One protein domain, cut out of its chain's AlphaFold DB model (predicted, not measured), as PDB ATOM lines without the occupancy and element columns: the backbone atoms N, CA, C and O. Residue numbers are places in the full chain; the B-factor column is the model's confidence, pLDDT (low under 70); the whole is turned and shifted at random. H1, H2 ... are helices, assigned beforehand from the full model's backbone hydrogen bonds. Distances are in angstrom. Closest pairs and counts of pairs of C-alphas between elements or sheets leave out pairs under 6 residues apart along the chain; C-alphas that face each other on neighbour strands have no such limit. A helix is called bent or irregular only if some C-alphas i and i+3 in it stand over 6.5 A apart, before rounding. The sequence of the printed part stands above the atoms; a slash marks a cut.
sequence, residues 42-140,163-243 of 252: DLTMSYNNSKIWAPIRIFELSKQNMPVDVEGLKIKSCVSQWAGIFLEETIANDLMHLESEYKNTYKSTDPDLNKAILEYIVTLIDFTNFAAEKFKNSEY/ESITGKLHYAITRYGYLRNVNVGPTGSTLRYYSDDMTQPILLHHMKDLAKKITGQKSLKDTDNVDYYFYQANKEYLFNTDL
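AT A GLANCE: This is residues 42 to 140 and 163 to 243 of the 252 residues of an uncharacterized protein of Nitrososphaerales archaeon (UniProt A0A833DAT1). This is an elongated up-and-down bundle of five helices or arms, H1a, H2, H4, H5 and H6, each running against the one before it in the chain, with H1a nearest the middle. Short H7 and H8 pack on H2 at one end, and short H3 packs on H4 towards the other. The printed part has 180 residues with eight named helices, H1 to H8 in order, and no named strand: all helix. It is compact, with a radius of gyration of the C-alphas of 18.3 A and spans of 57 by 31 by 26 A.

IN THESE COORDINATES: H1, residues 42 to 64, was assigned as one helix by its hydrogen bonds but is bent: C-alphas 52 and 55 are 6.6 A apart. Its arms are H1a, residues 42 to 52, from C-alpha 42 at (80.103, 43.364, 191.209), and H1b, residues 55 to 64. From first to last C-alpha, H2, residues 70 to 95, measures 35.9 A, H4, residues 111 to 137, 39.0 A, H5, residues 165 to 184, 28.8 A, and H6, residues 186 to 215, 44.8 A. H3 is residues 98 to 102, H7 228 to 233 and H8 235 to 240, ending at (66.418, 6.402, 188.981).

HOW THE PARTS SIT: The hub, H2, touches five helices. It forms a hairpin with H1b; their closest C-alphas, Pro 55 and Ala 83, are 4.8 A apart. H2 touches H4, with C-alphas of Gly 84 and Ala 132 closest at 4.0 A. H4 touches H5 at a shallow tilt of 26 degrees, opposite ways, C-alphas of Tyr 120 and Ala 172 closest at 5.0 A. H1a touches H6, C-alphas of Ser 50 and Leu 203 closest at 4.6 A. Every O i to N i+4 pair is within hydrogen-bond range except in H6, with 24 of 26.

THE WHOLE: Residues 141 to 162 are not printed; C-alphas 140 and 163 are 26.2 A apart. The link from H6 to H7 is long. Residues 186 to 198 have pLDDT under 70.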
ATOM      1  N   ASP A  42      79.732  44.085 189.986       85.12
ATOM      2  CA  ASP A  42      80.103  43.364 191.209       85.12
ATOM      3  C   ASP A  42      78.974  42.438 191.670       85.12
ATOM      4  O   ASP A  42      79.192  41.240 191.814       85.12
ATOM      5  N   LEU A  43      77.747  42.949 191.802       82.94
ATOM      6  CA  LEU A  43      76.594  42.141 192.214       82.94
ATOM      7  C   LEU A  43      76.290  41.003 191.229       82.94
ATOM      8  O   LEU A  43      75.983  39.887 191.649       82.94
ATOM      9  N   THR A  44      76.399  41.272 189.924       88.75
ATOM     10  CA  THR A  44      76.201  40.259 188.874       88.75
ATOM     11  C   THR A  44      77.246  39.154 188.993       88.75
ATOM     12  O   THR A  44      76.911  37.967 188.981       88.75
ATOM     13  N   MET A  45      78.514  39.528 189.161       90.06
ATOM     14  CA  MET A  45      79.608  38.574 189.292       90.06
ATOM     15  C   MET A  45      79.519  37.788 190.598       90.06
ATOM     16  O   MET A  45      79.753  36.583 190.573       90.06
ATOM     17  N   SER A  46      79.136  38.398 191.718       86.81
ATOM     18  CA  SER A  46      78.978  37.693 192.998       86.81
ATOM     19  C   SER A  46      77.834  36.686 192.956       86.81
ATOM     20  O   SER A  46      77.992  35.556 193.421       86.81
ATOM     21  N   TYR A  47      76.712  37.044 192.325       88.69
ATOM     22  CA  TYR A  47      75.616  36.109 192.076       88.69
ATOM     23  C   TYR A  47      76.076  34.921 191.217       88.69
ATOM     24  O   TYR A  47      75.907  33.766 191.613       88.69
ATOM     25  N   ASN A  48      76.724  35.194 190.081       92.06
ATOM     26  CA  ASN A  48      77.174  34.151 189.159       92.06
ATOM     27  C   ASN A  48      78.248  33.251 189.779       92.06
ATOM     28  O   ASN A  48      78.136  32.032 189.686       92.06
ATOM     29  N   ASN A  49      79.234  33.814 190.483       90.75
ATOM     30  CA  ASN A  49      80.223  33.022 191.215       90.75
ATOM     31  C   ASN A  49      79.556  32.134 192.263       90.75
ATOM     32  O   ASN A  49      79.847  30.946 192.316       90.75
ATOM     33  N   SER A  50      78.629  32.671 193.060       90.31
ATOM     34  CA  SER A  50      77.903  31.875 194.061       90.31
ATOM     35  C   SER A  50      77.161  30.703 193.416       90.31
ATOM     36  O   SER A  50      77.184  29.584 193.929       90.31
ATOM     37  N   LYS A  51      76.533  30.944 192.262       93.00
ATOM     38  CA  LYS A  51      75.829  29.922 191.489       93.00
ATOM     39  C   LYS A  51      76.779  28.862 190.922       93.00
ATOM     40  O   LYS A  51      76.453  27.684 191.000       93.00
ATOM     41  N   ILE A  52      77.949  29.254 190.416       94.12
ATOM     42  CA  ILE A  52      78.990  28.347 189.902       94.12
ATOM     43  C   ILE A  52      79.603  27.508 191.032       94.12
ATOM     44  O   ILE A  52      79.786  26.302 190.884       94.12
ATOM     45  N   TRP A  53      79.888  28.110 192.187       92.31
ATOM     46  CA  TRP A  53      80.491  27.408 193.321       92.31
ATOM     47  C   TRP A  53      79.517  26.475 194.047       92.31
ATOM     48  O   TRP A  53      79.961  25.516 194.672       92.31
ATOM     49  N   ALA A  54      78.203  26.690 193.949       92.31
ATOM     50  CA  ALA A  54      77.198  25.840 194.590       92.31
ATOM     51  C   ALA A  54      77.311  24.337 194.240       92.31
ATOM     52  O   ALA A  54      77.446  23.530 195.165       92.31
ATOM     53  N   PRO A  55      77.290  23.915 192.959       92.62
ATOM     54  CA  PRO A  55      77.498  22.511 192.596       92.62
ATOM     55  C   PRO A  55      78.879  21.983 193.011       92.62
ATOM     56  O   PRO A  55      78.983  20.834 193.438       92.62
ATOM     57  N   ILE A  56      79.921  22.819 192.945       92.25
ATOM     58  CA  ILE A  56      81.294  22.450 193.324       92.25
ATOM     59  C   ILE A  56      81.369  22.132 194.824       92.25
ATOM     60  O   ILE A  56      81.900  21.093 195.211       92.25
ATOM     61  N   ARG A  57      80.769  22.980 195.668       89.88
ATOM     62  CA  ARG A  57      80.705  22.777 197.123       89.88
ATOM     63  C   ARG A  57      79.855  21.573 197.506       89.88
ATOM     64  O   ARG A  57      80.234  20.838 198.409       89.88
ATOM     65  N   ILE A  58      78.744  21.328 196.810       89.69
ATOM     66  CA  ILE A  58      77.962  20.096 196.999       89.69
ATOM     67  C   ILE A  58      78.809  18.859 196.730       89.69
ATOM     68  O   ILE A  58      78.801  17.917 197.525       89.69
ATOM     69  N   PHE A  59      79.538  18.853 195.617       90.31
ATOM     70  CA  PHE A  59      80.407  17.740 195.273       90.31
ATOM     71  C   PHE A  59      81.509  17.541 196.326       90.31
ATOM     72  O   PHE A  59      81.743  16.418 196.772       90.31
ATOM     73  N   GLU A  60      82.138  18.629 196.773       86.75
ATOM     74  CA  GLU A  60      83.166  18.610 197.814       86.75
ATOM     75  C   GLU A  60      82.642  18.044 199.144       86.75
ATOM     76  O   GLU A  60      83.241  17.119 199.694       86.75
ATOM     77  N   LEU A  61      81.499  18.536 199.636       86.19
ATOM     78  CA  LEU A  61      80.869  18.045 200.868       86.19
ATOM     79  C   LEU A  61      80.470  16.574 200.756       86.19
ATOM     80  O   LEU A  61      80.670  15.794 201.686       86.19
ATOM     81  N   SER A  62      79.959  16.175 199.590       83.69
ATOM     82  CA  SER A  62      79.629  14.775 199.319       83.69
ATOM     83  C   SER A  62      80.859  13.876 199.414       83.69
ATOM     84  O   SER A  62      80.744  12.745 199.865       83.69
ATOM     85  N   LYS A  63      82.043  14.365 199.030       82.38
ATOM     86  CA  LYS A  63      83.296  13.598 199.055       82.38
ATOM     87  C   LYS A  63      83.864  13.387 200.463       82.38
ATOM     88  O   LYS A  63      84.468  12.343 200.693       82.38
ATOM     89  N   GLN A  64      83.695  14.334 201.392       79.06
ATOM     90  CA  GLN A  64      84.400  14.335 202.691       79.06
ATOM     91  C   GLN A  64      84.187  13.066 203.539       79.06
ATOM     92  O   GLN A  64      85.092  12.682 204.270       79.06
ATOM     93  N   ASN A  65      83.040  12.387 203.401       73.75
ATOM     94  CA  ASN A  65      82.698  11.169 204.157       73.75
ATOM     95  C   ASN A  65      82.289   9.991 203.256       73.75
ATOM     96  O   ASN A  65      81.559   9.096 203.680       73.75
ATOM     97  N   MET A  66      82.702  10.007 201.989       84.81
ATOM     98  CA  MET A  66      82.251   9.018 201.015       84.81
ATOM     99  C   MET A  66      83.062   7.717 201.109       84.81
ATOM    100  O   MET A  66      84.288   7.762 200.969       84.81
ATOM    101  N   PRO A  67      82.416   6.550 201.295       88.19
ATOM    102  CA  PRO A  67      83.113   5.277 201.229       88.19
ATOM    103  C   PRO A  67      83.588   5.011 199.797       88.19
ATOM    104  O   PRO A  67      82.919   5.348 198.821       88.19
ATOM    105  N   VAL A  68      84.739   4.350 199.672       88.69
ATOM    106  CA  VAL A  68      85.324   3.935 198.381       88.69
ATOM    107  C   VAL A  68      84.727   2.594 197.914       88.69
ATOM    108  O   VAL A  68      85.370   1.803 197.231       88.69
ATOM    109  N   ASP A  69      83.490   2.305 198.319       89.62
ATOM    110  CA  ASP A  69      82.740   1.141 197.858       89.62
ATOM    111  C   ASP A  69      81.924   1.469 196.594       89.62
ATOM    112  O   ASP A  69      81.827   2.617 196.153       89.62
ATOM    113  N   VAL A  70      81.345   0.435 195.981       88.19
ATOM    114  CA  VAL A  70      80.602   0.564 194.719       88.19
ATOM    115  C   VAL A  70      79.421   1.535 194.842       88.19
ATOM    116  O   VAL A  70      79.139   2.274 193.899       88.19
ATOM    117  N   GLU A  71      78.726   1.559 195.982       90.31
ATOM    118  CA  GLU A  71      77.579   2.447 196.186       90.31
ATOM    119  C   GLU A  71      78.030   3.902 196.331       90.31
ATOM    120  O   GLU A  71      77.514   4.775 195.627       90.31
ATOM    121  N   GLY A  72      79.018   4.155 197.191       91.06
ATOM    122  CA  GLY A  72      79.579   5.478 197.429       91.06
ATOM    123  C   GLY A  72      80.120   6.108 196.153       91.06
ATOM    124  O   GLY A  72      79.763   7.235 195.813       91.06
ATOM    125  N   LEU A  73      80.889   5.351 195.372       91.62
ATOM    126  CA  LEU A  73      81.465   5.822 194.111       91.62
ATOM    127  C   LEU A  73      80.409   6.045 193.017       91.62
ATOM    128  O   LEU A  73      80.521   6.983 192.217       91.62
ATOM    129  N   LYS A  74      79.328   5.257 193.013       90.94
ATOM    130  CA  LYS A  74      78.181   5.492 192.126       90.94
ATOM    131  C   LYS A  74      77.436   6.774 192.499       90.94
ATOM    132  O   LYS A  74      77.093   7.554 191.611       90.94
ATOM    133  N   ILE A  75      77.233   7.034 193.794       91.81
ATOM    134  CA  ILE A  75      76.679   8.308 194.282       91.81
ATOM    135  C   ILE A  75      77.599   9.466 193.879       91.81
ATOM    136  O   ILE A  75      77.107  10.454 193.333       91.81
ATOM    137  N   LYS A  76      78.923   9.327 194.051       91.75
ATOM    138  CA  LYS A  76      79.914  10.329 193.619       91.75
ATOM    139  C   LYS A  76      79.750  10.698 192.153       91.75
ATOM    140  O   LYS A  76      79.662  11.873 191.811       91.75
ATOM    141  N   SER A  77      79.694   9.679 191.299       91.94
ATOM    142  CA  SER A  77      79.577   9.830 189.847       91.94
ATOM    143  C   SER A  77      78.285  10.544 189.468       91.94
ATOM    144  O   SER A  77      78.302  11.476 188.670       91.94
ATOM    145  N   CYS A  78      77.177  10.177 190.109       91.62
ATOM    146  CA  CYS A  78      75.896  10.849 189.937       91.62
ATOM    147  C   CYS A  78      75.940  12.331 190.327       91.62
ATOM    148  O   CYS A  78      75.542  13.188 189.540       91.62
ATOM    149  N   VAL A  79      76.426  12.647 191.531       92.19
ATOM    150  CA  VAL A  79      76.516  14.034 192.017       92.19
ATOM    151  C   VAL A  79      77.445  14.858 191.123       92.19
ATOM    152  O   VAL A  79      77.100  15.982 190.766       92.19
ATOM    153  N   SER A  80      78.569  14.280 190.690       92.88
ATOM    154  CA  SER A  80      79.486  14.883 189.716       92.88
ATOM    155  C   SER A  80      78.773  15.248 188.415       92.88
ATOM    156  O   SER A  80      78.849  16.384 187.963       92.88
ATOM    157  N   GLN A  81      78.010  14.335 187.819       92.00
ATOM    158  CA  GLN A  81      77.312  14.611 186.560       92.00
ATOM    159  C   GLN A  81      76.258  15.711 186.699       92.00
ATOM    160  O   GLN A  81      76.151  16.585 185.838       92.00
ATOM    161  N   TRP A  82      75.505  15.697 187.801       92.25
ATOM    162  CA  TRP A  82      74.546  16.753 188.113       92.25
ATOM    163  C   TRP A  82      75.224  18.113 188.295       92.25
ATOM    164  O   TRP A  82      74.699  19.114 187.806       92.25
ATOM    165  N   ALA A  83      76.392  18.152 188.946       92.81
ATOM    166  CA  ALA A  83      77.211  19.355 189.032       92.81
ATOM    167  C   ALA A  83      77.605  19.854 187.633       92.81
ATOM    168  O   ALA A  83      77.399  21.026 187.330       92.81
ATOM    169  N   GLY A  84      78.071  18.961 186.755       94.38
ATOM    170  CA  GLY A  84      78.447  19.303 185.381       94.38
ATOM    171  C   GLY A  84      77.301  19.923 184.576       94.38
ATOM    172  O   GLY A  84      77.465  20.984 183.983       94.38
ATOM    173  N   ILE A  85      76.111  19.322 184.621       93.19
ATOM    174  CA  ILE A  85      74.931  19.824 183.894       93.19
ATOM    175  C   ILE A  85      74.447  21.158 184.438       93.19
ATOM    176  O   ILE A  85      74.104  22.050 183.669       93.19
ATOM    177  N   PHE A  86      74.446  21.323 185.759       94.50
ATOM    178  CA  PHE A  86      74.082  22.600 186.360       94.50
ATOM    179  C   PHE A  86      75.027  23.727 185.909       94.50
ATOM    180  O   PHE A  86      74.591  24.860 185.687       94.50
ATOM    181  N   LEU A  87      76.319  23.427 185.749       96.19
ATOM    182  CA  LEU A  87      77.296  24.385 185.237       96.19
ATOM    183  C   LEU A  87      77.076  24.688 183.746       96.19
ATOM    184  O   LEU A  87      77.095  25.862 183.382       96.19
ATOM    185  N   GLU A  88      76.770  23.691 182.906       95.44
ATOM    186  CA  GLU A  88      76.378  23.911 181.499       95.44
ATOM    187  C   GLU A  88      75.139  24.814 181.385       95.44
ATOM    188  O   GLU A  88      75.126  25.773 180.609       95.44
ATOM    189  N   GLU A  89      74.111  24.559 182.202       93.50
ATOM    190  CA  GLU A  89      72.922  25.413 182.290       93.50
ATOM    191  C   GLU A  89      73.287  26.840 182.717       93.50
ATOM    192  O   GLU A  89      72.712  27.801 182.205       93.50
ATOM    193  N   THR A  90      74.230  26.994 183.649       94.50
ATOM    194  CA  THR A  90      74.673  28.307 184.138       94.50
ATOM    195  C   THR A  90      75.425  29.083 183.057       94.50
ATOM    196  O   THR A  90      75.180  30.273 182.869       94.50
ATOM    197  N   ILE A  91      76.280  28.416 182.277       94.88
ATOM    198  CA  ILE A  91      76.964  29.032 181.132       94.88
ATOM    199  C   ILE A  91      75.938  29.581 180.139       94.88
ATOM    200  O   ILE A  91      75.969  30.771 179.813       94.88
ATOM    201  N   ALA A  92      75.004  28.729 179.707       93.12
ATOM    202  CA  ALA A  92      74.029  29.061 178.675       93.12
ATOM    203  C   ALA A  92      73.060  30.176 179.095       93.12
ATOM    204  O   ALA A  92      72.720  31.038 178.285       93.12
ATOM    205  N   ASN A  93      72.613  30.165 180.355       91.81
ATOM    206  CA  ASN A  93      71.585  31.090 180.828       91.81
ATOM    207  C   ASN A  93      72.158  32.391 181.398       91.81
ATOM    208  O   ASN A  93      71.542  33.444 181.231       91.81
ATOM    209  N   ASP A  94      73.310  32.336 182.074       91.81
ATOM    210  CA  ASP A  94      73.782  33.442 182.908       91.81
ATOM    211  C   ASP A  94      75.114  34.044 182.443       91.81
ATOM    212  O   ASP A  94      75.350  35.222 182.696       91.81
ATOM    213  N   LEU A  95      75.986  33.288 181.760       93.06
ATOM    214  CA  LEU A  95      77.342  33.768 181.451       93.06
ATOM    215  C   LEU A  95      77.534  34.228 180.003       93.06
ATOM    216  O   LEU A  95      78.230  35.215 179.768       93.06
ATOM    217  N   MET A  96      76.909  33.561 179.026       89.75
ATOM    218  CA  MET A  96      77.159  33.817 177.595       89.75
ATOM    219  C   MET A  96      76.893  35.264 177.144       89.75
ATOM    220  O   MET A  96      77.463  35.712 176.152       89.75
ATOM    221  N   HIS A  97      76.039  36.008 177.850       89.88
ATOM    222  CA  HIS A  97      75.704  37.390 177.504       89.88
ATOM    223  C   HIS A  97      76.618  38.432 178.166       89.88
ATOM    224  O   HIS A  97      76.664  39.571 177.693       89.88
ATOM    225  N   LEU A  98      77.363  38.062 179.214       92.38
ATOM    226  CA  LEU A  98      78.103  39.012 180.051       92.38
ATOM    227  C   LEU A  98      79.150  39.791 179.257       92.38
ATOM    228  O   LEU A  98      79.260  41.003 179.423       92.38
ATOM    229  N   GLU A  99      79.888  39.134 178.357       90.06
ATOM    230  CA  GLU A  99      80.879  39.845 177.542       90.06
ATOM    231  C   GLU A  99      80.188  40.957 176.746       90.06
ATOM    232  O   GLU A  99      80.602  42.110 176.815       90.06
ATOM    233  N   SER A 100      79.087  40.642 176.056       89.62
ATOM    234  CA  SER A 100      78.348  41.624 175.256       89.62
ATOM    235  C   SER A 100      77.758  42.765 176.091       89.62
ATOM    236  O   SER A 100      77.755  43.907 175.634       89.62
ATOM    237  N   GLU A 101      77.319  42.474 177.319       89.62
ATOM    238  CA  GLU A 101      76.742  43.460 178.232       89.62
ATOM    239  C   GLU A 101      77.788  44.470 178.726       89.62
ATOM    240  O   GLU A 101      77.481  45.656 178.842       89.62
ATOM    241  N   TYR A 102      79.030  44.027 178.965       88.94
ATOM    242  CA  TYR A 102      80.056  44.841 179.629       88.94
ATOM    243  C   TYR A 102      81.221  45.302 178.730       88.94
ATOM    244  O   TYR A 102      82.049  46.106 179.163       88.94
ATOM    245  N   LYS A 103      81.295  44.872 177.459       83.44
ATOM    246  CA  LYS A 103      82.435  45.111 176.538       83.44
ATOM    247  C   LYS A 103      82.852  46.566 176.333       83.44
ATOM    248  O   LYS A 103      83.999  46.817 175.953       83.44
ATOM    249  N   ASN A 104      81.951  47.516 176.572       82.25
ATOM    250  CA  ASN A 104      82.192  48.937 176.325       82.25
ATOM    251  C   ASN A 104      81.887  49.844 177.522       82.25
ATOM    252  O   ASN A 104      81.928  51.061 177.357       82.25
ATOM    253  N   THR A 105      81.600  49.294 178.703       77.06
ATOM    254  CA  THR A 105      81.113  50.087 179.843       77.06
ATOM    255  C   THR A 105      82.096  51.182 180.264       77.06
ATOM    256  O   THR A 105      81.666  52.271 180.630       77.06
ATOM    257  N   TYR A 106      83.407  50.935 180.143       73.50
ATOM    258  CA  TYR A 106      84.453  51.885 180.554       73.50
ATOM    259  C   TYR A 106      85.478  52.186 179.473       73.50
ATOM    260  O   TYR A 106      86.421  52.930 179.715       73.50
ATOM    261  N   LYS A 107      85.310  51.644 178.266       78.31
ATOM    262  CA  LYS A 107      86.346  51.650 177.226       78.31
ATOM    263  C   LYS A 107      86.912  53.042 176.911       78.31
ATOM    264  O   LYS A 107      88.094  53.147 176.611       78.31
ATOM    265  N   SER A 108      86.091  54.091 176.959       72.38
ATOM    266  CA  SER A 108      86.511  55.471 176.677       72.38
ATOM    267  C   SER A 108      87.023  56.239 177.898       72.38
ATOM    268  O   SER A 108      87.759  57.204 177.728       72.38
ATOM    269  N   THR A 109      86.619  55.854 179.111       75.44
ATOM    270  CA  THR A 109      86.928  56.588 180.351       75.44
ATOM    271  C   THR A 109      88.026  55.931 181.184       75.44
ATOM    272  O   THR A 109      88.776  56.636 181.846       75.44
ATOM    273  N   ASP A 110      88.124  54.600 181.153       81.81
ATOM    274  CA  ASP A 110      89.189  53.801 181.766       81.81
ATOM    275  C   ASP A 110      89.370  52.471 180.984       81.81
ATOM    276  O   ASP A 110      88.692  51.469 181.257       81.81
ATOM    277  N   PRO A 111      90.256  52.452 179.969       86.44
ATOM    278  CA  PRO A 111      90.496  51.276 179.133       86.44
ATOM    279  C   PRO A 111      91.057  50.069 179.896       86.44
ATOM    280  O   PRO A 111      90.757  48.929 179.528       86.44
ATOM    281  N   ASP A 112      91.851  50.298 180.945       89.50
ATOM    282  CA  ASP A 112      92.480  49.231 181.726       89.50
ATOM    283  C   ASP A 112      91.453  48.529 182.616       89.50
ATOM    284  O   ASP A 112      91.417  47.296 182.666       89.50
ATOM    285  N   LEU A 113      90.557  49.294 183.246       88.88
ATOM    286  CA  LEU A 113      89.415  48.747 183.976       88.88
ATOM    287  C   LEU A 113      88.475  47.976 183.042       88.88
ATOM    288  O   LEU A 113      88.059  46.865 183.372       88.88
ATOM    289  N   ASN A 114      88.188  48.516 181.850       90.38
ATOM    290  CA  ASN A 114      87.381  47.817 180.846       90.38
ATOM    291  C   ASN A 114      88.021  46.479 180.441       90.38
ATOM    292  O   ASN A 114      87.328  45.471 180.309       90.38
ATOM    293  N   LYS A 115      89.345  46.457 180.251       93.12
ATOM    294  CA  LYS A 115      90.088  45.233 179.940       93.12
ATOM    295  C   LYS A 115      90.003  44.219 181.080       93.12
ATOM    296  O   LYS A 115      89.748  43.052 180.808       93.12
ATOM    297  N   ALA A 116      90.169  44.651 182.328       93.62
ATOM    298  CA  ALA A 116      90.110  43.757 183.483       93.62
ATOM    299  C   ALA A 116      88.710  43.166 183.720       93.62
ATOM    300  O   ALA A 116      88.602  41.999 184.081       93.62
ATOM    301  N   ILE A 117      87.645  43.933 183.465       93.38
ATOM    302  CA  ILE A 117      86.260  43.433 183.486       93.38
ATOM    303  C   ILE A 117      86.075  42.307 182.465       93.38
ATOM    304  O   ILE A 117      85.566  41.239 182.804       93.38
ATOM    305  N   LEU A 118      86.522  42.525 181.226       95.06
ATOM    306  CA  LEU A 118      86.418  41.520 180.167       95.06
ATOM    307  C   LEU A 118      87.261  40.277 180.466       95.06
ATOM    308  O   LEU A 118      86.786  39.161 180.288       95.06
ATOM    309  N   GLU A 119      88.486  40.465 180.953       95.50
ATOM    310  CA  GLU A 119      89.381  39.377 181.354       95.50
ATOM    311  C   GLU A 119      88.769  38.537 182.482       95.50
ATOM    312  O   GLU A 119      88.818  37.310 182.427       95.50
ATOM    313  N   TYR A 120      88.114  39.171 183.461       95.75
ATOM    314  CA  TYR A 120      87.387  38.461 184.510       95.75
ATOM    315  C   TYR A 120      86.214  37.646 183.942       95.75
ATOM    316  O   TYR A 120      86.116  36.453 184.230       95.75
ATOM    317  N   ILE A 121      85.366  38.234 183.091       96.31
ATOM    318  CA  ILE A 121      84.243  37.513 182.466       96.31
ATOM    319  C   ILE A 121      84.737  36.284 181.691       96.31
ATOM    320  O   ILE A 121      84.231  35.185 181.906       96.31
ATOM    321  N   VAL A 122      85.734  36.461 180.817       95.62
ATOM    322  CA  VAL A 122      86.279  35.373 179.989       95.62
ATOM    323  C   VAL A 122      86.861  34.269 180.867       95.62
ATOM    324  O   VAL A 122      86.514  33.106 180.696       95.62
ATOM    325  N   THR A 123      87.659  34.628 181.873       95.00
ATOM    326  CA  THR A 123      88.286  33.636 182.756       95.00
ATOM    327  C   THR A 123      87.256  32.884 183.604       95.00
ATOM    328  O   THR A 123      87.420  31.690 183.850       95.00
ATOM    329  N   LEU A 124      86.170  33.543 184.030       95.75
ATOM    330  CA  LEU A 124      85.063  32.882 184.728       95.75
ATOM    331  C   LEU A 124      84.352  31.876 183.813       95.75
ATOM    332  O   LEU A 124      84.042  30.768 184.251       95.75
ATOM    333  N   ILE A 125      84.106  32.245 182.555       96.19
ATOM    334  CA  ILE A 125      83.501  31.355 181.555       96.19
ATOM    335  C   ILE A 125      84.412  30.153 181.294       96.19
ATOM    336  O   ILE A 125      83.937  29.021 181.343       96.19
ATOM    337  N   ASP A 126      85.710  30.374 181.090       95.31
ATOM    338  CA  ASP A 126      86.690  29.310 180.852       95.31
ATOM    339  C   ASP A 126      86.781  28.344 182.039       95.31
ATOM    340  O   ASP A 126      86.731  27.127 181.858       95.31
ATOM    341  N   PHE A 127      86.834  28.878 183.265       95.31
ATOM    342  CA  PHE A 127      86.774  28.075 184.485       95.31
ATOM    343  C   PHE A 127      85.495  27.239 184.552       95.31
ATOM    344  O   PHE A 127      85.546  26.038 184.817       95.31
ATOM    345  N   THR A 128      84.347  27.859 184.275       96.69
ATOM    346  CA  THR A 128      83.047  27.185 184.357       96.69
ATOM    347  C   THR A 128      82.920  26.093 183.297       96.69
ATOM    348  O   THR A 128      82.439  25.008 183.612       96.69
ATOM    349  N   ASN A 129      83.393  26.341 182.071       96.94
ATOM    350  CA  ASN A 129      83.440  25.350 180.992       96.94
ATOM    351  C   ASN A 129      84.316  24.155 181.376       96.94
ATOM    352  O   ASN A 129      83.872  23.011 181.275       96.94
ATOM    353  N   PHE A 130      85.532  24.418 181.865       95.56
ATOM    354  CA  PHE A 130      86.440  23.370 182.325       95.56
ATOM    355  C   PHE A 130      85.794  22.526 183.427       95.56
ATOM    356  O   PHE A 130      85.774  21.298 183.343       95.56
ATOM    357  N   ALA A 131      85.219  23.176 184.442       95.25
ATOM    358  CA  ALA A 131      84.556  22.490 185.538       95.25
ATOM    359  C   ALA A 131      83.376  21.644 185.047       95.25
ATOM    360  O   ALA A 131      83.302  20.458 185.369       95.25
ATOM    361  N   ALA A 132      82.496  22.222 184.227       96.69
ATOM    362  CA  ALA A 132      81.337  21.540 183.663       96.69
ATOM    363  C   ALA A 132      81.733  20.253 182.928       96.69
ATOM    364  O   ALA A 132      81.187  19.183 183.209       96.69
ATOM    365  N   GLU A 133      82.731  20.343 182.044       96.19
ATOM    366  CA  GLU A 133      83.224  19.214 181.260       96.19
ATOM    367  C   GLU A 133      83.801  18.110 182.154       96.19
ATOM    368  O   GLU A 133      83.438  16.937 182.016       96.19
ATOM    369  N   LYS A 134      84.676  18.471 183.104       95.25
ATOM    370  CA  LYS A 134      85.301  17.501 184.012       95.25
ATOM    371  C   LYS A 134      84.267  16.791 184.873       95.25
ATOM    372  O   LYS A 134      84.279  15.561 184.939       95.25
ATOM    373  N   PHE A 135      83.344  17.532 185.476       94.31
ATOM    374  CA  PHE A 135      82.283  16.974 186.309       94.31
ATOM    375  C   PHE A 135      81.355  16.034 185.532       94.31
ATOM    376  O   PHE A 135      81.052  14.933 185.997       94.31
ATOM    377  N   LYS A 136      80.932  16.440 184.332       91.81
ATOM    378  CA  LYS A 136      80.015  15.670 183.486       91.81
ATOM    379  C   LYS A 136      80.623  14.362 182.980       91.81
ATOM    380  O   LYS A 136      79.940  13.339 182.948       91.81
ATOM    381  N   ASN A 137      81.895  14.391 182.594       89.94
ATOM    382  CA  ASN A 137      82.553  13.246 181.968       89.94
ATOM    383  C   ASN A 137      83.203  12.292 182.976       89.94
ATOM    384  O   ASN A 137      83.552  11.166 182.616       89.94
ATOM    385  N   SER A 138      83.346  12.711 184.235       89.50
ATOM    386  CA  SER A 138      83.969  11.884 185.262       89.50
ATOM    387  C   SER A 138      83.066  10.746 185.717       89.50
ATOM    388  O   SER A 138      81.867  10.893 185.953       89.50
ATOM    389  N   GLU A 139      83.693   9.591 185.875       89.81
ATOM    390  CA  GLU A 139      83.152   8.433 186.563       89.81
ATOM    391  C   GLU A 139      84.161   7.991 187.607       89.81
ATOM    392  O   GLU A 139      85.373   8.056 187.382       89.81
ATOM    393  N   TYR A 140      83.642   7.598 188.759       90.94
ATOM    394  CA  TYR A 140      84.428   7.155 189.890       90.94
ATOM    395  C   TYR A 140      84.225   5.664 190.068       90.94
ATOM    396  O   TYR A 140      83.098   5.184 190.196       90.94
ATOM    397  N   GLU A 163      99.099  29.275 186.994       74.19
ATOM    398  CA  GLU A 163      98.746  28.662 185.718       74.19
ATOM    399  C   GLU A 163      97.536  27.710 185.784       74.19
ATOM    400  O   GLU A 163      96.974  27.393 184.728       74.19
ATOM    401  N   SER A 164      97.109  27.274 186.978       83.31
ATOM    402  CA  SER A 164      95.912  26.434 187.141       83.31
ATOM    403  C   SER A 164      94.640  27.188 186.740       83.31
ATOM    404  O   SER A 164      94.608  28.421 186.728       83.31
ATOM    405  N   ILE A 165      93.564  26.466 186.410       88.00
ATOM    406  CA  ILE A 165      92.304  27.104 185.997       88.00
ATOM    407  C   ILE A 165      91.718  27.995 187.109       88.00
ATOM    408  O   ILE A 165      91.297  29.122 186.842       88.00
ATOM    409  N   THR A 166      91.781  27.540 188.363       85.62
ATOM    410  CA  THR A 166      91.360  28.319 189.537       85.62
ATOM    411  C   THR A 166      92.330  29.466 189.823       85.62
ATOM    412  O   THR A 166      91.889  30.576 190.121       85.62
ATOM    413  N   GLY A 167      93.640  29.246 189.666       85.62
ATOM    414  CA  GLY A 167      94.666  30.280 189.829       85.62
ATOM    415  C   GLY A 167      94.483  31.445 188.853       85.62
ATOM    416  O   GLY A 167      94.508  32.608 189.262       85.62
ATOM    417  N   LYS A 168      94.196  31.146 187.580       89.75
ATOM    418  CA  LYS A 168      93.864  32.148 186.556       89.75
ATOM    419  C   LYS A 168      92.632  32.962 186.943       89.75
ATOM    420  O   LYS A 168      92.671  34.192 186.883       89.75
ATOM    421  N   LEU A 169      91.560  32.297 187.387       91.38
ATOM    422  CA  LEU A 169      90.345  32.975 187.841       91.38
ATOM    423  C   LEU A 169      90.621  33.889 189.044       91.38
ATOM    424  O   LEU A 169      90.217  35.052 189.042       91.38
ATOM    425  N   HIS A 170      91.363  33.400 190.038       87.88
ATOM    426  CA  HIS A 170      91.743  34.178 191.216       87.88
ATOM    427  C   HIS A 170      92.558  35.428 190.851       87.88
ATOM    428  O   HIS A 170      92.309  36.520 191.373       87.88
ATOM    429  N   TYR A 171      93.503  35.293 189.918       89.38
ATOM    430  CA  TYR A 171      94.289  36.415 189.416       89.38
ATOM    431  C   TYR A 171      93.410  37.468 188.726       89.38
ATOM    432  O   TYR A 171      93.524  38.657 189.035       89.38
ATOM    433  N   ALA A 172      92.492  37.048 187.848       92.50
ATOM    434  CA  ALA A 172      91.589  37.959 187.145       92.50
ATOM    435  C   ALA A 172      90.677  38.734 188.118       92.50
ATOM    436  O   ALA A 172      90.554  39.958 188.006       92.50
ATOM    437  N   ILE A 173      90.121  38.051 189.130       90.94
ATOM    438  CA  ILE A 173      89.332  38.666 190.213       90.94
ATOM    439  C   ILE A 173      90.163  39.711 190.965       90.94
ATOM    440  O   ILE A 173      89.716  40.842 191.172       90.94
ATOM    441  N   THR A 174      91.384  39.347 191.363       88.75
ATOM    442  CA  THR A 174      92.282  40.219 192.133       88.75
ATOM    443  C   THR A 174      92.663  41.465 191.340       88.75
ATOM    444  O   THR A 174      92.589  42.585 191.852       88.75
ATOM    445  N   ARG A 175      93.015  41.289 190.063       91.56
ATOM    446  CA  ARG A 175      93.380  42.378 189.157       91.56
ATOM    447  C   ARG A 175      92.222  43.349 188.934       91.56
ATOM    448  O   ARG A 175      92.422  44.559 189.039       91.56
ATOM    449  N   TYR A 176      91.022  42.832 188.666       91.88
ATOM    450  CA  TYR A 176      89.814  43.653 188.581       91.88
ATOM    451  C   TYR A 176      89.575  44.414 189.891       91.88
ATOM    452  O   TYR A 176      89.384  45.630 189.873       91.88
ATOM    453  N   GLY A 177      89.661  43.727 191.033       88.12
ATOM    454  CA  GLY A 177      89.421  44.330 192.339       88.12
ATOM    455  C   GLY A 177      90.370  45.485 192.658       88.12
ATOM    456  O   GLY A 177      89.922  46.504 193.185       88.12
ATOM    457  N   TYR A 178      91.647  45.362 192.289       87.12
ATOM    458  CA  TYR A 178      92.626  46.444 192.397       87.12
ATOM    459  C   TYR A 178      92.228  47.664 191.550       87.12
ATOM    460  O   TYR A 178      92.118  48.771 192.081       87.12
ATOM    461  N   LEU A 179      91.950  47.470 190.255       88.00
ATOM    462  CA  LEU A 179      91.618  48.565 189.332       88.00
ATOM    463  C   LEU A 179      90.289  49.247 189.674       88.00
ATOM    464  O   LEU A 179      90.186  50.474 189.602       88.00
ATOM    465  N   ARG A 180      89.287  48.473 190.106       86.12
ATOM    466  CA  ARG A 180      88.028  48.996 190.649       86.12
ATOM    467  C   ARG A 180      88.301  49.904 191.846       86.12
ATOM    468  O   ARG A 180      87.832  51.037 191.859       86.12
ATOM    469  N   ASN A 181      89.064  49.439 192.838       82.06
ATOM    470  CA  ASN A 181      89.302  50.204 194.066       82.06
ATOM    471  C   ASN A 181      90.048  51.520 193.798       82.06
ATOM    472  O   ASN A 181      89.759  52.525 194.436       82.06
ATOM    473  N   VAL A 182      90.953  51.544 192.814       82.06
ATOM    474  CA  VAL A 182      91.602  52.784 192.351       82.06
ATOM    475  C   VAL A 182      90.593  53.769 191.737       82.06
ATOM    476  O   VAL A 182      90.773  54.979 191.849       82.06
ATOM    477  N   ASN A 183      89.530  53.273 191.100       77.12
ATOM    478  CA  ASN A 183      88.535  54.101 190.414       77.12
ATOM    479  C   ASN A 183      87.452  54.673 191.335       77.12
ATOM    480  O   ASN A 183      87.092  55.843 191.194       77.12
ATOM    481  N   VAL A 184      86.943  53.870 192.272       74.50
ATOM    482  CA  VAL A 184      85.833  54.253 193.172       74.50
ATOM    483  C   VAL A 184      86.266  54.491 194.621       74.50
ATOM    484  O   VAL A 184      85.425  54.685 195.495       74.50
ATOM    485  N   GLY A 185      87.570  54.470 194.902       72.81
ATOM    486  CA  GLY A 185      88.115  54.818 196.213       72.81
ATOM    487  C   GLY A 185      87.483  54.010 197.366       72.81
ATOM    488  O   GLY A 185      87.270  52.801 197.227       72.81
ATOM    489  N   PRO A 186      87.159  54.647 198.509       67.56
ATOM    490  CA  PRO A 186      86.556  53.986 199.675       67.56
ATOM    491  C   PRO A 186      85.225  53.267 199.398       67.56
ATOM    492  O   PRO A 186      84.900  52.283 200.072       67.56
ATOM    493  N   THR A 187      84.470  53.711 198.388       67.56
ATOM    494  CA  THR A 187      83.231  53.054 197.954       67.56
ATOM    495  C   THR A 187      83.522  51.628 197.481       67.56
ATOM    496  O   THR A 187      82.784  50.711 197.827       67.56
ATOM    497  N   GLY A 188      84.660  51.385 196.818       65.69
ATOM    498  CA  GLY A 188      85.068  50.046 196.367       65.69
ATOM    499  C   GLY A 188      85.199  49.019 197.498       65.69
ATOM    500  O   GLY A 188      84.761  47.878 197.355       65.69
ATOM    501  N   SER A 189      85.730  49.425 198.654       64.31
ATOM    502  CA  SER A 189      85.842  48.550 199.832       64.31
ATOM    503  C   SER A 189      84.478  48.202 200.431       64.31
ATOM    504  O   SER A 189      84.250  47.060 200.822       64.31
ATOM    505  N   THR A 190      83.561  49.171 200.460       64.81
ATOM    506  CA  THR A 190      82.188  48.965 200.946       64.81
ATOM    507  C   THR A 190      81.434  47.987 200.041       64.81
ATOM    508  O   THR A 190      80.752  47.086 200.520       64.81
ATOM    509  N   LEU A 191      81.607  48.110 198.724       62.94
ATOM    510  CA  LEU A 191      80.981  47.227 197.738       62.94
ATOM    511  C   LEU A 191      81.494  45.795 197.801       62.94
ATOM    512  O   LEU A 191      80.704  44.857 197.712       62.94
ATOM    513  N   ARG A 192      82.802  45.625 198.013       66.62
ATOM    514  CA  ARG A 192      83.391  44.310 198.264       66.62
ATOM    515  C   ARG A 192      82.738  43.633 199.471       66.62
ATOM    516  O   ARG A 192      82.332  42.484 199.356       66.62
ATOM    517  N   TYR A 193      82.584  44.356 200.580       66.94
ATOM    518  CA  TYR A 193      81.967  43.820 201.794       66.94
ATOM    519  C   TYR A 193      80.518  43.362 201.558       66.94
ATOM    520  O   TYR A 193      80.168  42.234 201.886       66.94
ATOM    521  N   TYR A 194      79.700  44.183 200.888       64.25
ATOM    522  CA  TYR A 194      78.325  43.799 200.541       64.25
ATOM    523  C   TYR A 194      78.251  42.583 199.615       64.25
ATOM    524  O   TYR A 194      77.398  41.716 199.796       64.25
ATOM    525  N   SER A 195      79.134  42.514 198.618       64.88
ATOM    526  CA  SER A 195      79.266  41.340 197.759       64.88
ATOM    527  C   SER A 195      79.533  40.086 198.596       64.88
ATOM    528  O   SER A 195      78.818  39.093 198.451       64.88
ATOM    529  N   ASP A 196      80.520  40.138 199.490       67.19
ATOM    530  CA  ASP A 196      80.933  39.002 200.317       67.19
ATOM    531  C   ASP A 196      79.783  38.534 201.237       67.19
ATOM    532  O   ASP A 196      79.486  37.336 201.291       67.19
ATOM    533  N   ASP A 197      79.048  39.472 201.845       66.81
ATOM    534  CA  ASP A 197      77.882  39.191 202.697       66.81
ATOM    535  C   ASP A 197      76.722  38.518 201.938       66.81
ATOM    536  O   ASP A 197      76.036  37.643 202.475       66.81
ATOM    537  N   MET A 198      76.489  38.890 200.674       67.38
ATOM    538  CA  MET A 198      75.438  38.288 199.840       67.38
ATOM    539  C   MET A 198      75.818  36.905 199.301       67.38
ATOM    540  O   MET A 198      74.937  36.097 198.993       67.38
ATOM    541  N   THR A 199      77.115  36.616 199.191       76.88
ATOM    542  CA  THR A 199      77.632  35.417 198.516       76.88
ATOM    543  C   THR A 199      77.202  34.138 199.242       76.88
ATOM    544  O   THR A 199      76.720  33.195 198.615       76.88
ATOM    545  N   GLN A 200      77.293  34.108 200.576       79.81
ATOM    546  CA  GLN A 200      76.985  32.902 201.358       79.81
ATOM    547  C   GLN A 200      75.498  32.495 201.309       79.81
ATOM    548  O   GLN A 200      75.210  31.329 201.020       79.81
ATOM    549  N   PRO A 201      74.521  33.403 201.513       83.00
ATOM    550  CA  PRO A 201      73.108  33.058 201.350       83.00
ATOM    551  C   PRO A 201      72.750  32.583 199.934       83.00
ATOM    552  O   PRO A 201      71.982  31.629 199.787       83.00
ATOM    553  N   ILE A 202      73.305  33.218 198.893       84.94
ATOM    554  CA  ILE A 202      73.050  32.849 197.489       84.94
ATOM    555  C   ILE A 202      73.636  31.466 197.185       84.94
ATOM    556  O   ILE A 202      72.956  30.622 196.593       84.94
ATOM    557  N   LEU A 203      74.865  31.209 197.639       87.62
ATOM    558  CA  LEU A 203      75.522  29.909 197.537       87.62
ATOM    559  C   LEU A 203      74.649  28.812 198.161       87.62
ATOM    560  O   LEU A 203      74.286  27.850 197.483       87.62
ATOM    561  N   LEU A 204      74.236  28.988 199.421       87.00
ATOM    562  CA  LEU A 204      73.389  28.026 200.135       87.00
ATOM    563  C   LEU A 204      72.036  27.806 199.444       87.00
ATOM    564  O   LEU A 204      71.534  26.681 199.411       87.00
ATOM    565  N   HIS A 205      71.439  28.862 198.888       89.12
ATOM    566  CA  HIS A 205      70.198  28.758 198.125       89.12
ATOM    567  C   HIS A 205      70.369  27.857 196.894       89.12
ATOM    568  O   HIS A 205      69.603  26.904 196.725       89.12
ATOM    569  N   HIS A 206      71.391  28.108 196.070       91.69
ATOM    570  CA  HIS A 206      71.654  27.302 194.876       91.69
ATOM    571  C   HIS A 206      72.059  25.868 195.211       91.69
ATOM    572  O   HIS A 206      71.616  24.945 194.527       91.69
ATOM    573  N   MET A 207      72.817  25.662 196.293       91.81
ATOM    574  CA  MET A 207      73.122  24.323 196.789       91.81
ATOM    575  C   MET A 207      71.826  23.563 197.103       91.81
ATOM    576  O   MET A 207      71.574  22.491 196.557       91.81
ATOM    577  N   LYS A 208      70.930  24.135 197.910       89.94
ATOM    578  CA  LYS A 208      69.663  23.468 198.253       89.94
ATOM    579  C   LYS A 208      68.784  23.218 197.035       89.94
ATOM    580  O   LYS A 208      68.157  22.165 196.941       89.94
ATOM    581  N   ASP A 209      68.706  24.167 196.109       90.25
ATOM    582  CA  ASP A 209      67.937  24.000 194.875       90.25
ATOM    583  C   ASP A 209      68.467  22.842 194.026       90.25
ATOM    584  O   ASP A 209      67.674  22.026 193.550       90.25
ATOM    585  N   LEU A 210      69.788  22.712 193.904       91.12
ATOM    586  CA  LEU A 210      70.407  21.580 193.228       91.12
ATOM    587  C   LEU A 210      70.177  20.267 193.990       91.12
ATOM    588  O   LEU A 210      69.736  19.290 193.396       91.12
ATOM    589  N   ALA A 211      70.381  20.240 195.306       91.62
ATOM    590  CA  ALA A 211      70.160  19.054 196.132       91.62
ATOM    591  C   ALA A 211      68.719  18.524 196.026       91.62
ATOM    592  O   ALA A 211      68.511  17.321 195.855       91.62
ATOM    593  N   LYS A 212      67.723  19.422 196.035       91.38
ATOM    594  CA  LYS A 212      66.310  19.087 195.794       91.38
ATOM    595  C   LYS A 212      66.085  18.508 194.398       91.38
ATOM    596  O   LYS A 212      65.372  17.519 194.272       91.38
ATOM    597  N   LYS A 213      66.701  19.081 193.354       88.50
ATOM    598  CA  LYS A 213      66.625  18.534 191.985       88.50
ATOM    599  C   LYS A 213      67.211  17.118 191.908       88.50
ATOM    600  O   LYS A 213      66.573  16.236 191.339       88.50
ATOM    601  N   ILE A 214      68.376  16.902 192.521       87.75
ATOM    602  CA  ILE A 214      69.096  15.619 192.525       87.75
ATOM    603  C   ILE A 214      68.303  14.523 193.252       87.75
ATOM    604  O   ILE A 214      68.310  13.373 192.823       87.75
ATOM    605  N   THR A 215      67.629  14.867 194.354       88.31
ATOM    606  CA  THR A 215      66.986  13.895 195.263       88.31
ATOM    607  C   THR A 215      65.462  13.834 195.167       88.31
ATOM    608  O   THR A 215      64.846  12.974 195.791       88.31
ATOM    609  N   GLY A 216      64.831  14.750 194.431       86.50
ATOM    610  CA  GLY A 216      63.372  14.847 194.331       86.50
ATOM    611  C   GLY A 216      62.694  15.406 195.585       86.50
ATOM    612  O   GLY A 216      61.462  15.466 195.648       86.50
ATOM    613  N   GLN A 217      63.462  15.826 196.594       88.88
ATOM    614  CA  GLN A 217      62.904  16.398 197.812       88.88
ATOM    615  C   GLN A 217      62.217  17.743 197.549       88.88
ATOM    616  O   GLN A 217      62.688  18.585 196.785       88.88
ATOM    617  N   LYS A 218      61.093  17.979 198.236       88.19
ATOM    618  CA  LYS A 218      60.300  19.210 198.078       88.19
ATOM    619  C   LYS A 218      60.878  20.403 198.845       88.19
ATOM    620  O   LYS A 218      60.660  21.545 198.443       88.19
ATOM    621  N   SER A 219      61.599  20.161 199.938       88.94
ATOM    622  CA  SER A 219      62.115  21.205 200.830       88.94
ATOM    623  C   SER A 219      63.334  20.730 201.610       88.94
ATOM    624  O   SER A 219      63.362  19.574 202.019       88.94
ATOM    625  N   LEU A 220      64.260  21.652 201.879       88.31
ATOM    626  CA  LEU A 220      65.416  21.482 202.762       88.31
ATOM    627  C   LEU A 220      65.454  22.653 203.750       88.31
ATOM    628  O   LEU A 220      65.202  23.794 203.350       88.31
ATOM    629  N   LYS A 221      65.741  22.373 205.020       85.00
ATOM    630  CA  LYS A 221      65.961  23.367 206.077       85.00
ATOM    631  C   LYS A 221      67.382  23.919 206.007       85.00
ATOM    632  O   LYS A 221      68.271  23.337 205.395       85.00
ATOM    633  N   ASP A 222      67.614  25.037 206.687       71.56
ATOM    634  CA  ASP A 222      68.948  25.646 206.761       71.56
ATOM    635  C   ASP A 222      69.956  24.815 207.552       71.56
ATOM    636  O   ASP A 222      71.150  24.916 207.304       71.56
ATOM    637  N   THR A 223      69.464  23.965 208.448       77.81
ATOM    638  CA  THR A 223      70.262  23.032 209.247       77.81
ATOM    639  C   THR A 223      70.552  21.711 208.538       77.81
ATOM    640  O   THR A 223      71.267  20.885 209.097       77.81
ATOM    641  N   ASP A 224      69.958  21.461 207.367       81.88
ATOM    642  CA  ASP A 224      70.137  20.187 206.671       81.88
ATOM    643  C   ASP A 224      71.514  20.154 206.001       81.88
ATOM    644  O   ASP A 224      71.853  21.036 205.208       81.88
ATOM    645  N   ASN A 225      72.300  19.122 206.313       82.50
ATOM    646  CA  ASN A 225      73.589  18.902 205.670       82.50
ATOM    647  C   ASN A 225      73.397  18.148 204.350       82.50
ATOM    648  O   ASN A 225      72.735  17.113 204.317       82.50
ATOM    649  N   VAL A 226      73.990  18.654 203.269       86.88
ATOM    650  CA  VAL A 226      73.929  18.046 201.929       86.88
ATOM    651  C   VAL A 226      75.252  17.323 201.662       86.88
ATOM    652  O   VAL A 226      76.051  17.730 200.821       86.88
ATOM    653  N   ASP A 227      75.508  16.281 202.450       86.81
ATOM    654  CA  ASP A 227      76.715  15.452 202.385       86.81
ATOM    655  C   ASP A 227      76.430  14.063 201.782       86.81
ATOM    656  O   ASP A 227      75.346  13.786 201.259       86.81
ATOM    657  N   TYR A 228      77.411  13.160 201.863       87.69
ATOM    658  CA  TYR A 228      77.259  11.773 201.425       87.69
ATOM    659  C   TYR A 228      76.008  11.086 202.002       87.69
ATOM    660  O   TYR A 228      75.263  10.457 201.249       87.69
ATOM    661  N   TYR A 229      75.758  11.201 203.310       89.75
ATOM    662  CA  TYR A 229      74.665  10.492 203.981       89.75
ATOM    663  C   TYR A 229      73.303  10.993 203.515       89.75
ATOM    664  O   TYR A 229      72.371  10.201 203.358       89.75
ATOM    665  N   PHE A 230      73.197  12.290 203.220       91.38
ATOM    666  CA  PHE A 230      72.010  12.848 202.585       91.38
ATOM    667  C   PHE A 230      71.720  12.173 201.237       91.38
ATOM    668  O   PHE A 230      70.597  11.724 200.997       91.38
ATOM    669  N   TYR A 231      72.719  12.029 200.364       90.88
ATOM    670  CA  TYR A 231      72.522  11.363 199.073       90.88
ATOM    671  C   TYR A 231      72.303   9.857 199.207       90.88
ATOM    672  O   TYR A 231      71.479   9.298 198.483       90.88
ATOM    673  N   GLN A 232      72.965   9.210 200.165       91.88
ATOM    674  CA  GLN A 232      72.756   7.800 200.475       91.88
ATOM    675  C   GLN A 232      71.307   7.529 200.903       91.88
ATOM    676  O   GLN A 232      70.684   6.590 200.406       91.88
ATOM    677  N   ALA A 233      70.737   8.379 201.761       92.00
ATOM    678  CA  ALA A 233      69.350   8.266 202.214       92.00
ATOM    679  C   ALA A 233      68.321   8.472 201.084       92.00
ATOM    680  O   ALA A 233      67.195   7.995 201.185       92.00
ATOM    681  N   ASN A 234      68.707   9.149 199.997       90.31
ATOM    682  CA  ASN A 234      67.847   9.440 198.844       90.31
ATOM    683  C   ASN A 234      68.292   8.703 197.561       90.31
ATOM    684  O   ASN A 234      67.890   9.072 196.452       90.31
ATOM    685  N   LYS A 235      69.124   7.660 197.690       89.06
ATOM    686  CA  LYS A 235      69.796   7.003 196.556       89.06
ATOM    687  C   LYS A 235      68.846   6.377 195.539       89.06
ATOM    688  O   LYS A 235      69.176   6.318 194.358       89.06
ATOM    689  N   GLU A 236      67.664   5.937 195.969       88.62
ATOM    690  CA  GLU A 236      66.662   5.361 195.067       88.62
ATOM    691  C   GLU A 236      66.193   6.378 194.029       88.62
ATOM    692  O   GLU A 236      66.133   6.059 192.845       88.62
ATOM    693  N   TYR A 237      65.905   7.614 194.445       88.12
ATOM    694  CA  TYR A 237      65.551   8.668 193.500       88.12
ATOM    695  C   TYR A 237      66.751   9.007 192.615       88.12
ATOM    696  O   TYR A 237      66.632   9.015 191.391       88.12
ATOM    697  N   LEU A 238      67.919   9.209 193.236       86.12
ATOM    698  CA  LEU A 238      69.157   9.569 192.550       86.12
ATOM    699  C   LEU A 238      69.479   8.605 191.401       86.12
ATOM    700  O   LEU A 238      69.635   9.025 190.255       86.12
ATOM    701  N   PHE A 239      69.519   7.303 191.687       87.94
ATOM    702  CA  PHE A 239      69.843   6.269 190.705       87.94
ATOM    703  C   PHE A 239      68.746   6.035 189.670       87.94
ATOM    704  O   PHE A 239      69.031   5.452 188.626       87.94
ATOM    705  N   ASN A 240      67.522   6.498 189.927       83.75
ATOM    706  CA  ASN A 240      66.418   6.402 188.981       83.75
ATOM    707  C   ASN A 240      66.308   7.601 188.029       83.75
ATOM    708  O   ASN A 240      65.454   7.585 187.140       83.75
ATOM    709  N   THR A 241      67.164   8.611 188.167       82.00
ATOM    710  CA  THR A 241      67.259   9.706 187.196       82.00
ATOM    711  C   THR A 241      67.892   9.208 185.894       82.00
ATOM    712  O   THR A 241      68.804   8.380 185.921       82.00
ATOM    713  N   ASP A 242      67.440   9.716 184.742       77.31
ATOM    714  CA  ASP A 242      67.998   9.334 183.430       77.31
ATOM    715  C   ASP A 242      69.505   9.617 183.341       77.31
ATOM    716  O   ASP A 242      70.245   8.891 182.675       77.31
ATOM    717  N   LEU A 243      69.968  10.612 184.105       77.19
ATOM    718  CA  LEU A 243      71.378  10.933 184.282       77.19
ATOM    719  C   LEU A 243      72.194   9.744 184.789       77.19
ATOM    720  O   LEU A 243      73.175   9.334 184.179       77.19
TER     721      LEU A 243